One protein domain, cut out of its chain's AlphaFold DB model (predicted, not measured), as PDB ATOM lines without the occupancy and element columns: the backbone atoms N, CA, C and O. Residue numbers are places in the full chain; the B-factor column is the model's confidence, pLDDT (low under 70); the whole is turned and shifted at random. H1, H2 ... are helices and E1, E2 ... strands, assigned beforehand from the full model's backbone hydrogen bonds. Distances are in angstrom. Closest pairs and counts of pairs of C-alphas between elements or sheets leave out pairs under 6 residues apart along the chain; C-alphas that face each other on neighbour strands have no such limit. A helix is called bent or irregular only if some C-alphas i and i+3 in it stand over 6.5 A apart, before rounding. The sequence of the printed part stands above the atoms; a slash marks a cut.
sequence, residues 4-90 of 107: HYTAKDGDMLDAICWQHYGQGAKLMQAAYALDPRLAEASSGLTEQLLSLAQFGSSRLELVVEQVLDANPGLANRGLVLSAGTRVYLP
ATOM      1  N   HIS A   4      45.704  58.469  21.737       84.06
ATOM      2  CA  HIS A   4      45.029  57.893  22.901       84.06
ATOM      3  C   HIS A   4      43.602  57.505  22.519       84.06
ATOM      4  O   HIS A   4      42.808  58.366  22.141       84.06
ATOM      5  N   TYR A   5      43.269  56.222  22.640       85.56
ATOM      6  CA  TYR A   5      41.919  55.713  22.424       85.56
ATOM      7  C   TYR A   5      41.224  55.453  23.762       85.56
ATOM      8  O   TYR A   5      41.854  55.052  24.742       85.56
ATOM      9  N   THR A   6      39.915  55.695  23.816       87.31
ATOM     10  CA  THR A   6      39.090  55.379  24.989       87.31
ATOM     11  C   THR A   6      38.165  54.231  24.620       87.31
ATOM     12  O   THR A   6      37.267  54.412  23.800       87.31
ATOM     13  N   ALA A   7      38.399  53.061  25.213       83.88
ATOM     14  CA  ALA A   7      37.594  51.868  24.985       83.88
ATOM     15  C   ALA A   7      36.156  52.069  25.480       83.88
ATOM     16  O   ALA A   7      35.932  52.716  26.514       83.88
ATOM     17  N   LYS A   8      35.189  51.518  24.746       84.50
ATOM     18  CA  LYS A   8      33.788  51.443  25.160       84.50
ATOM     19  C   LYS A   8      33.526  50.083  25.803       84.50
ATOM     20  O   LYS A   8      34.396  49.219  25.844       84.50
ATOM     21  N   ASP A   9      32.340  49.931  26.374       80.00
ATOM     22  CA  ASP A   9      31.944  48.669  26.989       80.00
ATOM     23  C   ASP A   9      31.884  47.569  25.923       80.00
ATOM     24  O   ASP A   9      31.211  47.739  24.906       80.00
ATOM     25  N   GLY A  10      32.614  46.473  26.133       80.31
ATOM     26  CA  GLY A  10      32.654  45.366  25.176       80.31
ATOM     27  C   GLY A  10      33.742  45.465  24.100       80.31
ATOM     28  O   GLY A  10      33.835  44.562  23.271       80.31
ATOM     29  N   ASP A  11      34.571  46.517  24.092       81.88
ATOM     30  CA  ASP A  11      35.670  46.649  23.126       81.88
ATOM     31  C   ASP A  11      36.760  45.589  23.361       81.88
ATOM     32  O   ASP A  11      37.137  45.290  24.498       81.88
ATOM     33  N   MET A  12      37.331  45.074  22.272       84.69
ATOM     34  CA  MET A  12      38.481  44.170  22.302       84.69
ATOM     35  C   MET A  12      39.722  44.867  21.753       84.69
ATOM     36  O   MET A  12      39.659  45.581  20.751       84.69
ATOM     37  N   LEU A  13      40.874  44.617  22.380       79.75
ATOM     38  CA  LEU A  13      42.144  45.220  21.971       79.75
ATOM     39  C   LEU A  13      42.501  44.905  20.510       79.75
ATOM     40  O   LEU A  13      42.989  45.785  19.805       79.75
ATOM     41  N   ASP A  14      42.217  43.682  20.056       76.88
ATOM     42  CA  ASP A  14      42.474  43.243  18.680       76.88
ATOM     43  C   ASP A  14      41.661  44.058  17.657       76.88
ATOM     44  O   ASP A  14      42.210  44.557  16.675       76.88
ATOM     45  N   ALA A  15      40.384  44.327  17.957       77.25
ATOM     46  CA  ALA A  15      39.513  45.153  17.121       77.25
ATOM     47  C   ALA A  15      39.982  46.616  17.059       77.25
ATOM     48  O   ALA A  15      40.009  47.212  15.981       77.25
ATOM     49  N   ILE A  16      40.416  47.185  18.191       80.44
ATOM     50  CA  ILE A  16      40.988  48.541  18.242       80.44
ATOM     51  C   ILE A  16      42.274  48.601  17.407       80.44
ATOM     52  O   ILE A  16      42.476  49.538  16.627       80.44
ATOM     53  N   CYS A  17      43.135  47.586  17.533       79.06
ATOM     54  CA  CYS A  17      44.356  47.480  16.741       79.06
ATOM     55  C   CYS A  17      44.039  47.364  15.247       79.06
ATOM     56  O   CYS A  17      44.660  48.050  14.438       79.06
ATOM     57  N   TRP A  18      43.046  46.564  14.867       73.62
ATOM     58  CA  TRP A  18      42.610  46.446  13.479       73.62
ATOM     59  C   TRP A  18      42.037  47.755  12.935       73.62
ATOM     60  O   TRP A  18      42.392  48.165  11.833       73.62
ATOM     61  N   GLN A  19      41.224  48.467  13.712       74.69
ATOM     62  CA  GLN A  19      40.651  49.742  13.287       74.69
ATOM     63  C   GLN A  19      41.727  50.819  13.070       74.69
ATOM     64  O   GLN A  19      41.617  51.627  12.148       74.69
ATOM     65  N   HIS A  20      42.772  50.842  13.904       76.19
ATOM     66  CA  HIS A  20      43.799  51.887  13.867       76.19
ATOM     67  C   HIS A  20      44.992  51.550  12.949       76.19
ATOM     68  O   HIS A  20      45.515  52.420  12.242       76.19
ATOM     69  N   TYR A  21      45.423  50.286  12.930       75.50
ATOM     70  CA  TYR A  21      46.591  49.813  12.173       75.50
ATOM     71  C   TYR A  21      46.232  48.960  10.952       75.50
ATOM     72  O   TYR A  21      47.109  48.658  10.142       75.50
ATOM     73  N   GLY A  22      44.962  48.592  10.772       68.19
ATOM     74  CA  GLY A  22      44.493  47.842   9.614       68.19
ATOM     75  C   GLY A  22      44.765  48.595   8.313       68.19
ATOM     76  O   GLY A  22      44.156  49.622   8.014       68.19
ATOM     77  N   GLN A  23      45.677  48.057   7.501       57.47
ATOM     78  CA  GLN A  23      46.048  48.638   6.207       57.47
ATOM     79  C   GLN A  23      44.860  48.763   5.247       57.47
ATOM     80  O   GLN A  23      44.830  49.690   4.441       57.47
ATOM     81  N   GLY A  24      43.879  47.859   5.354       58.78
ATOM     82  CA  GLY A  24      42.655  47.906   4.555       58.78
ATOM     83  C   GLY A  24      41.857  49.188   4.792       58.78
ATOM     84  O   GLY A  24      41.406  49.801   3.832       58.78
ATOM     85  N   ALA A  25      41.778  49.659   6.041       55.44
ATOM     86  CA  ALA A  25      41.057  50.884   6.380       55.44
ATOM     87  C   ALA A  25      41.748  52.132   5.807       55.44
ATOM     88  O   ALA A  25      41.085  52.989   5.229       55.44
ATOM     89  N   LYS A  26      43.085  52.215   5.884       59.78
ATOM     90  CA  LYS A  26      43.847  53.351   5.328       59.78
ATOM     91  C   LYS A  26      43.827  53.382   3.798       59.78
ATOM     92  O   LYS A  26      43.663  54.453   3.221       59.78
ATOM     93  N   LEU A  27      43.956  52.224   3.143       56.06
ATOM     94  CA  LEU A  27      43.840  52.111   1.685       56.06
ATOM     95  C   LEU A  27      42.432  52.468   1.205       56.06
ATOM     96  O   LEU A  27      42.298  53.185   0.221       56.06
ATOM     97  N   MET A  28      41.396  52.037   1.926       56.44
ATOM     98  CA  MET A  28      40.008  52.383   1.621       56.44
ATOM     99  C   MET A  28      39.748  53.883   1.791       56.44
ATOM    100  O   MET A  28      39.143  54.502   0.922       56.44
ATOM    101  N   GLN A  29      40.246  54.489   2.871       59.44
ATOM    102  CA  GLN A  29      40.085  55.920   3.126       59.44
ATOM    103  C   GLN A  29      40.830  56.769   2.083       59.44
ATOM    104  O   GLN A  29      40.292  57.769   1.609       59.44
ATOM    105  N   ALA A  30      42.024  56.339   1.661       59.34
ATOM    106  CA  ALA A  30      42.769  56.966   0.569       59.34
ATOM    107  C   ALA A  30      42.082  56.780  -0.795       59.34
ATOM    108  O   ALA A  30      41.985  57.735  -1.562       59.34
ATOM    109  N   ALA A  31      41.564  55.583  -1.088       62.09
ATOM    110  CA  ALA A  31      40.824  55.305  -2.318       62.09
ATOM    111  C   ALA A  31      39.531  56.131  -2.401       62.09
ATOM    112  O   ALA A  31      39.241  56.700  -3.447       62.09
ATOM    113  N   TYR A  32      38.805  56.273  -1.288       62.56
ATOM    114  CA  TYR A  32      37.616  57.124  -1.203       62.56
ATOM    115  C   TYR A  32      37.937  58.614  -1.364       62.56
ATOM    116  O   TYR A  32      37.178  59.344  -1.996       62.56
ATOM    117  N   ALA A  33      39.073  59.071  -0.824       66.75
ATOM    118  CA  ALA A  33      39.539  60.445  -1.007       66.75
ATOM    119  C   ALA A  33      39.922  60.755  -2.467       66.75
ATOM    120  O   ALA A  33      39.832  61.907  -2.887       66.75
ATOM    121  N   LEU A  34      40.346  59.741  -3.230       70.25
ATOM    122  CA  LEU A  34      40.650  59.841  -4.660       70.25
ATOM    123  C   LEU A  34      39.388  59.786  -5.528       70.25
ATOM    124  O   LEU A  34      39.265  60.581  -6.459       70.25
ATOM    125  N   ASP A  35      38.459  58.877  -5.231       73.31
ATOM    126  CA  ASP A  35      37.185  58.768  -5.940       73.31
ATOM    127  C   ASP A  35      36.058  58.294  -4.998       73.31
ATOM    128  O   ASP A  35      36.017  57.127  -4.588       73.31
ATOM    129  N   PRO A  36      35.090  59.167  -4.666       66.31
ATOM    130  CA  PRO A  36      34.003  58.824  -3.761       66.31
ATOM    131  C   PRO A  36      33.008  57.804  -4.342       66.31
ATOM    132  O   PRO A  36      32.235  57.218  -3.584       66.31
ATOM    133  N   ARG A  37      33.016  57.537  -5.659       69.75
ATOM    134  CA  ARG A  37      32.131  56.535  -6.289       69.75
ATOM    135  C   ARG A  37      32.589  55.095  -6.054       69.75
ATOM    136  O   ARG A  37      31.779  54.176  -6.144       69.75
ATOM    137  N   LEU A  38      33.863  54.892  -5.710       58.97
ATOM    138  CA  LEU A  38      34.417  53.576  -5.376       58.97
ATOM    139  C   LEU A  38      33.848  53.005  -4.064       58.97
ATOM    140  O   LEU A  38      33.787  51.784  -3.922       58.97
ATOM    141  N   ALA A  39      33.364  53.849  -3.140       58.19
ATOM    142  CA  ALA A  39      32.744  53.375  -1.897       58.19
ATOM    143  C   ALA A  39      31.446  52.601  -2.141       58.19
ATOM    144  O   ALA A  39      31.255  51.539  -1.547       58.19
ATOM    145  N   GLU A  40      30.587  53.076  -3.048       54.16
ATOM    146  CA  GLU A  40      29.297  52.429  -3.324       54.16
ATOM    147  C   GLU A  40      29.469  51.064  -4.005       54.16
ATOM    148  O   GLU A  40      28.704  50.139  -3.741       54.16
ATOM    149  N   ALA A  41      30.522  50.902  -4.813       57.59
ATOM    150  CA  ALA A  41      30.873  49.623  -5.432       57.59
ATOM    151  C   ALA A  41      31.435  48.599  -4.425       57.59
ATOM    152  O   ALA A  41      31.347  47.393  -4.653       57.59
ATOM    153  N   SER A  42      32.002  49.064  -3.306       50.81
ATOM    154  CA  SER A  42      32.610  48.205  -2.285       50.81
ATOM    155  C   SER A  42      31.675  47.786  -1.148       50.81
ATOM    156  O   SER A  42      32.011  46.834  -0.448       50.81
ATOM    157  N   SER A  43      30.507  48.421  -0.959       55.16
ATOM    158  CA  SER A  43      29.637  48.214   0.219       55.16
ATOM    159  C   SER A  43      29.383  46.739   0.566       55.16
ATOM    160  O   SER A  43      29.563  46.357   1.719       55.16
ATOM    161  N   GLY A  44      29.110  45.874  -0.420       56.78
ATOM    162  CA  GLY A  44      28.903  44.436  -0.169       56.78
ATOM    163  C   GLY A  44      30.173  43.657   0.208       56.78
ATOM    164  O   GLY A  44      30.121  42.708   0.986       56.78
ATOM    165  N   LEU A  45      31.336  44.074  -0.299       53.91
ATOM    166  CA  LEU A  45      32.624  43.439  -0.009       53.91
ATOM    167  C   LEU A  45      33.202  43.923   1.332       53.91
ATOM    168  O   LEU A  45      33.915  43.180   2.000       53.91
ATOM    169  N   THR A  46      32.844  45.141   1.752       55.81
ATOM    170  CA  THR A  46      33.253  45.735   3.034       55.81
ATOM    171  C   THR A  46      32.653  44.987   4.223       55.81
ATOM    172  O   THR A  46      33.379  44.656   5.157       55.81
ATOM    173  N   GLU A  47      31.356  44.665   4.180       55.75
ATOM    174  CA  GLU A  47      30.692  43.899   5.246       55.75
ATOM    175  C   GLU A  47      31.211  42.456   5.314       55.75
ATOM    176  O   GLU A  47      31.483  41.937   6.400       55.75
ATOM    177  N   GLN A  48      31.443  41.827   4.155       54.44
ATOM    178  CA  GLN A  48      32.054  40.498   4.091       54.44
ATOM    179  C   GLN A  48      33.496  40.490   4.609       54.44
ATOM    180  O   GLN A  48      33.864  39.570   5.333       54.44
ATOM    181  N   LEU A  49      34.313  41.498   4.292       53.34
ATOM    182  CA  LEU A  49      35.682  41.592   4.808       53.34
ATOM    183  C   LEU A  49      35.727  41.926   6.302       53.34
ATOM    184  O   LEU A  49      36.577  41.379   6.999       53.34
ATOM    185  N   LEU A  50      34.810  42.753   6.816       56.53
ATOM    186  CA  LEU A  50      34.681  43.020   8.254       56.53
ATOM    187  C   LEU A  50      34.304  41.738   9.018       56.53
ATOM    188  O   LEU A  50      34.880  41.444  10.061       56.53
ATOM    189  N   SER A  51      33.408  40.927   8.447       56.25
ATOM    190  CA  SER A  51      33.049  39.601   8.965       56.25
ATOM    191  C   SER A  51      34.142  38.542   8.756       56.25
ATOM    192  O   SER A  51      34.146  37.515   9.421       56.25
ATOM    193  N   LEU A  52      35.110  38.746   7.865       52.75
ATOM    194  CA  LEU A  52      36.273  37.857   7.745       52.75
ATOM    195  C   LEU A  52      37.449  38.316   8.616       52.75
ATOM    196  O   LEU A  52      38.294  37.498   8.964       52.75
ATOM    197  N   ALA A  53      37.483  39.584   9.039       52.62
ATOM    198  CA  ALA A  53      38.514  40.122   9.930       52.62
ATOM    199  C   ALA A  53      38.509  39.476  11.330       52.62
ATOM    200  O   ALA A  53      39.545  39.462  11.987       52.62
ATOM    201  N   GLN A  54      37.390  38.873  11.752       52.91
ATOM    202  CA  GLN A  54      37.312  38.023  12.957       52.91
ATOM    203  C   GLN A  54      38.131  36.720  12.840       52.91
ATOM    204  O   GLN A  54      38.403  36.078  13.851       52.91
ATOM    205  N   PHE A  55      38.575  36.348  11.633       47.97
ATOM    206  CA  PHE A  55      39.438  35.195  11.381       47.97
ATOM    207  C   PHE A  55      40.839  35.647  10.959       47.97
ATOM    208  O   PHE A  55      41.242  35.516   9.809       47.97
ATOM    209  N   GLY A  56      41.593  36.169  11.926       51.88
ATOM    210  CA  GLY A  56      43.053  36.087  11.933       51.88
ATOM    211  C   GLY A  56      43.772  36.857  10.828       51.88
ATOM    212  O   GLY A  56      44.201  36.300   9.821       51.88
ATOM    213  N   SER A  57      44.047  38.135  11.080       52.53
ATOM    214  CA  SER A  57      45.206  38.766  10.455       52.53
ATOM    215  C   SER A  57      46.445  38.404  11.265       52.53
ATOM    216  O   SER A  57      46.690  39.022  12.295       52.53
ATOM    217  N   SER A  58      47.293  37.506  10.754       51.75
ATOM    218  CA  SER A  58      48.615  37.173  11.335       51.75
ATOM    219  C   SER A  58      49.538  38.391  11.534       51.75
ATOM    220  O   SER A  58      50.611  38.303  12.119       51.75
ATOM    221  N   ARG A  59      49.133  39.559  11.018       58.72
ATOM    222  CA  ARG A  59      49.805  40.847  11.181       58.72
ATOM    223  C   ARG A  59      49.335  41.645  12.404       58.72
ATOM    224  O   ARG A  59      50.082  42.509  12.845       58.72
ATOM    225  N   LEU A  60      48.141  41.382  12.943       62.16
ATOM    226  CA  LEU A  60      47.661  42.031  14.169       62.16
ATOM    227  C   LEU A  60      48.340  41.462  15.409       62.16
ATOM    228  O   LEU A  60      48.581  42.227  16.329       62.16
ATOM    229  N   GLU A  61      48.735  40.187  15.403       66.44
ATOM    230  CA  GLU A  61      49.472  39.568  16.516       66.44
ATOM    231  C   GLU A  61      50.711  40.398  16.898       66.44
ATOM    232  O   GLU A  61      50.844  40.826  18.040       66.44
ATOM    233  N   LEU A  62      51.531  40.776  15.910       68.06
ATOM    234  CA  LEU A  62      52.722  41.615  16.121       68.06
ATOM    235  C   LEU A  62      52.407  43.055  16.558       68.06
ATOM    236  O   LEU A  62      53.254  43.737  17.136       68.06
ATOM    237  N   VAL A  63      51.218  43.556  16.230       76.69
ATOM    238  CA  VAL A  63      50.780  44.914  16.576       76.69
ATOM    239  C   VAL A  63      50.217  44.938  17.993       76.69
ATOM    240  O   VAL A  63      50.541  45.838  18.762       76.69
ATOM    241  N   VAL A  64      49.419  43.933  18.359       78.56
ATOM    242  CA  VAL A  64      48.853  43.771  19.699       78.56
ATOM    243  C   VAL A  64      49.971  43.643  20.728       78.56
ATOM    244  O   VAL A  64      49.908  44.316  21.752       78.56
ATOM    245  N   GLU A  65      51.027  42.877  20.447       81.44
ATOM    246  CA  GLU A  65      52.187  42.778  21.344       81.44
ATOM    247  C   GLU A  65      52.865  44.132  21.587       81.44
ATOM    248  O   GLU A  65      53.108  44.504  22.733       81.44
ATOM    249  N   GLN A  66      53.098  44.920  20.534       82.62
ATOM    250  CA  GLN A  66      53.676  46.265  20.665       82.62
ATOM    251  C   GLN A  66      52.764  47.225  21.438       82.62
ATOM    252  O   GLN A  66      53.238  48.064  22.203       82.62
ATOM    253  N   VAL A  67      51.445  47.112  21.257       83.12
ATOM    254  CA  VAL A  67      50.482  47.894  22.039       83.12
ATOM    255  C   VAL A  67      50.501  47.449  23.500       83.12
ATOM    256  O   VAL A  67      50.475  48.301  24.381       83.12
ATOM    257  N   LEU A  68      50.585  46.153  23.792       83.25
ATOM    258  CA  LEU A  68      50.670  45.653  25.166       83.25
ATOM    259  C   LEU A  68      51.967  46.078  25.865       83.25
ATOM    260  O   LEU A  68      51.904  46.488  27.023       83.25
ATOM    261  N   ASP A  69      53.106  46.054  25.171       84.12
ATOM    262  CA  ASP A  69      54.391  46.552  25.689       84.12
ATOM    263  C   ASP A  69      54.315  48.044  26.048       84.12
ATOM    264  O   ASP A  69      54.685  48.462  27.146       84.12
ATOM    265  N   ALA A  70      53.701  48.843  25.172       83.44
ATOM    266  CA  ALA A  70      53.480  50.264  25.410       83.44
ATOM    267  C   ALA A  70      52.390  50.562  26.466       83.44
ATOM    268  O   ALA A  70      52.259  51.707  26.902       83.44
ATOM    269  N   ASN A  71      51.602  49.561  26.882       85.12
ATOM    270  CA  ASN A  71      50.536  49.683  27.880       85.12
ATOM    271  C   ASN A  71      50.683  48.631  28.993       85.12
ATOM    272  O   ASN A  71      49.859  47.708  29.101       85.12
ATOM    273  N   PRO A  72      51.685  48.777  29.878       80.25
ATOM    274  CA  PRO A  72      51.862  47.863  30.995       80.25
ATOM    275  C   PRO A  72      50.603  47.838  31.877       80.25
ATOM    276  O   PRO A  72      50.123  48.866  32.355       80.25
ATOM    277  N   GLY A  73      50.045  46.642  32.080       80.12
ATOM    278  CA  GLY A  73      48.822  46.419  32.861       80.12
ATOM    279  C   GLY A  73      47.526  46.344  32.047       80.12
ATOM    280  O   GLY A  73      46.503  45.952  32.607       80.12
ATOM    281  N   LEU A  74      47.552  46.634  30.739       82.00
ATOM    282  CA  LEU A  74      46.388  46.445  29.865       82.00
ATOM    283  C   LEU A  74      46.046  44.956  29.696       82.00
ATOM    284  O   LEU A  74      44.880  44.588  29.788       82.00
ATOM    285  N   ALA A  75      47.065  44.095  29.574       76.75
ATOM    286  CA  ALA A  75      46.902  42.638  29.494       76.75
ATOM    287  C   ALA A  75      46.177  42.039  30.718       76.75
ATOM    288  O   ALA A  75      45.427  41.076  30.588       76.75
ATOM    289  N   ASN A  76      46.349  42.636  31.904       78.69
ATOM    290  CA  ASN A  76      45.721  42.164  33.144       78.69
ATOM    291  C   ASN A  76      44.240  42.564  33.278       78.69
ATOM    292  O   ASN A  76      43.581  42.114  34.212       78.69
ATOM    293  N   ARG A  77      43.703  43.410  32.384       75.31
ATOM    294  CA  ARG A  77      42.295  43.847  32.422       75.31
ATOM    295  C   ARG A  77      41.322  42.871  31.749       75.31
ATOM    296  O   ARG A  77      40.119  43.041  31.905       75.31
ATOM    297  N   GLY A  78      41.831  41.832  31.081       68.25
ATOM    298  CA  GLY A  78      41.038  40.822  30.374       68.25
ATOM    299  C   GLY A  78      40.857  41.123  28.883       68.25
ATOM    300  O   GLY A  78      41.194  42.205  28.410       68.25
ATOM    301  N   LEU A  79      40.334  40.143  28.132       68.75
ATOM    302  CA  LEU A  79      40.104  40.254  26.678       68.75
ATOM    303  C   LEU A  79      39.106  41.360  26.298       68.75
ATOM    304  O   LEU A  79      39.188  41.902  25.198       68.75
ATOM    305  N   VAL A  80      38.173  41.677  27.198       80.94
ATOM    306  CA  VAL A  80      37.135  42.695  27.007       80.94
ATOM    307  C   VAL A  80      37.447  43.892  27.894       80.94
ATOM    308  O   VAL A  80      37.529  43.765  29.116       80.94
ATOM    309  N   LEU A  81      37.618  45.058  27.278       82.31
ATOM    310  CA  LEU A  81      37.898  46.303  27.977       82.31
ATOM    311  C   LEU A  81      36.595  46.910  28.505       82.31
ATOM    312  O   LEU A  81      35.602  47.028  27.787       82.31
ATOM    313  N   SER A  82      36.601  47.336  29.769       81.94
ATOM    314  CA  SER A  82      35.496  48.119  30.329       81.94
ATOM    315  C   SER A  82      35.496  49.537  29.760       81.94
ATOM    316  O   SER A  82      36.566  50.122  29.530       81.94
ATOM    317  N   ALA A  83      34.298  50.112  29.621       82.62
ATOM    318  CA  ALA A  83      34.121  51.494  29.191       82.62
ATOM    319  C   ALA A  83      34.999  52.470  29.992       82.62
ATOM    320  O   ALA A  83      35.067  52.419  31.219       82.62
ATOM    321  N   GLY A  84      35.667  53.381  29.283       82.38
ATOM    322  CA  GLY A  84      36.558  54.378  29.880       82.38
ATOM    323  C   GLY A  84      38.004  53.910  30.064       82.38
ATOM    324  O   GLY A  84      38.830  54.680  30.559       82.38
ATOM    325  N   THR A  85      38.352  52.689  29.644       84.19
ATOM    326  CA  THR A  85      39.753  52.249  29.625       84.19
ATOM    327  C   THR A  85      40.533  53.041  28.581       84.19
ATOM    328  O   THR A  85      40.226  53.001  27.391       84.19
ATOM    329  N   ARG A  86      41.554  53.777  29.029       85.06
ATOM    330  CA  ARG A  86      42.468  54.496  28.138       85.06
ATOM    331  C   ARG A  86      43.518  53.529  27.608       85.06
ATOM    332  O   ARG A  86      44.246  52.933  28.396       85.06
ATOM    333  N   VAL A  87      43.578  53.408  26.289       85.62
ATOM    334  CA  VAL A  87      44.570  52.618  25.559       85.62
ATOM    335  C   VAL A  87      45.482  53.584  24.818       85.62
ATOM    336  O   VAL A  87      45.022  54.412  24.030       85.62
ATOM    337  N   TYR A  88      46.778  53.496  25.080       85.75
ATOM    338  CA  TYR A  88      47.792  54.219  24.333       85.75
ATOM    339  C   TYR A  88      48.112  53.454  23.043       85.75
ATOM    340  O   TYR A  88      48.542  52.307  23.081       85.75
ATOM    341  N   LEU A  89      47.887  54.063  21.885       85.06
ATOM    342  CA  LEU A  89      48.201  53.469  20.590       85.06
ATOM    343  C   LEU A  89      49.479  54.135  20.053       85.06
ATOM    344  O   LEU A  89      49.403  55.270  19.565       85.06
ATOM    345  N   PRO A  90      50.658  53.489  20.182       82.56
ATOM    346  CA  PRO A  90      51.900  54.023  19.629       82.56
ATOM    347  C   PRO A  90      51.822  54.184  18.104       82.56
ATOM    348  O   PRO A  90      50.967  53.619  17.434       82.56
TER     349      PRO A  90
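AT A GLANCE: This is residues 4 to 90 of the 107 residues of the protein "Tail protein X" of Thiohalocapsa sp. PB-PSB1 (UniProt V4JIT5). A small head, the antiparallel sheet E1 - E2 with H1 and H4, continues into an open loop of two helices, H2 running out and H3 back, which makes the length. The 87 printed residues, mostly helix by class, hold E1, H1, H2, H3, H4 and E2 in chain order. The outline is elongated, 43 by 25 by 22 A, and only just loose, close to compact, with a radius of gyration of the C-alphas of 14.7 A.

HOW THE PARTS SIT: E1, residues 4 to 6, and E2, residues 86 to 89, are antiparallel neighbours; N 5 and O 87, 2.9 A apart, are within hydrogen-bond range. H1, residues 13 to 21, touches H4, residues 61 to 70, about perpendicular at 81 degrees; their closest C-alphas, of Asp 14 and Val 64, are 6.5 A apart. H2, residues 23 to 34, and H3, residues 37 to 52, only just touch, only at the corner, with 3 pairs of C-alphas within 8 A, the closest those of Tyr 32 and Ala 39 at 6.2 A. Every O i to N i+4 pair is within hydrogen-bond range in H1 and H2, 8 of 12 in H3, 5 of 6 in H4.

IN THESE COORDINATES: E1 begins at C-alpha 4 (45.029, 57.893, 22.901). H2 is 16.5 A long. H3, 23.7 A, is irregular: C-alphas 41 and 44 are 7.6 A apart. E2 ends at C-alpha 89 (48.201, 53.469, 20.590).

THE WHOLE: The printed part has no cut. The link H4 to E2 is long. Confidence is low, under 70, in 41 residues, among them 36 to 62.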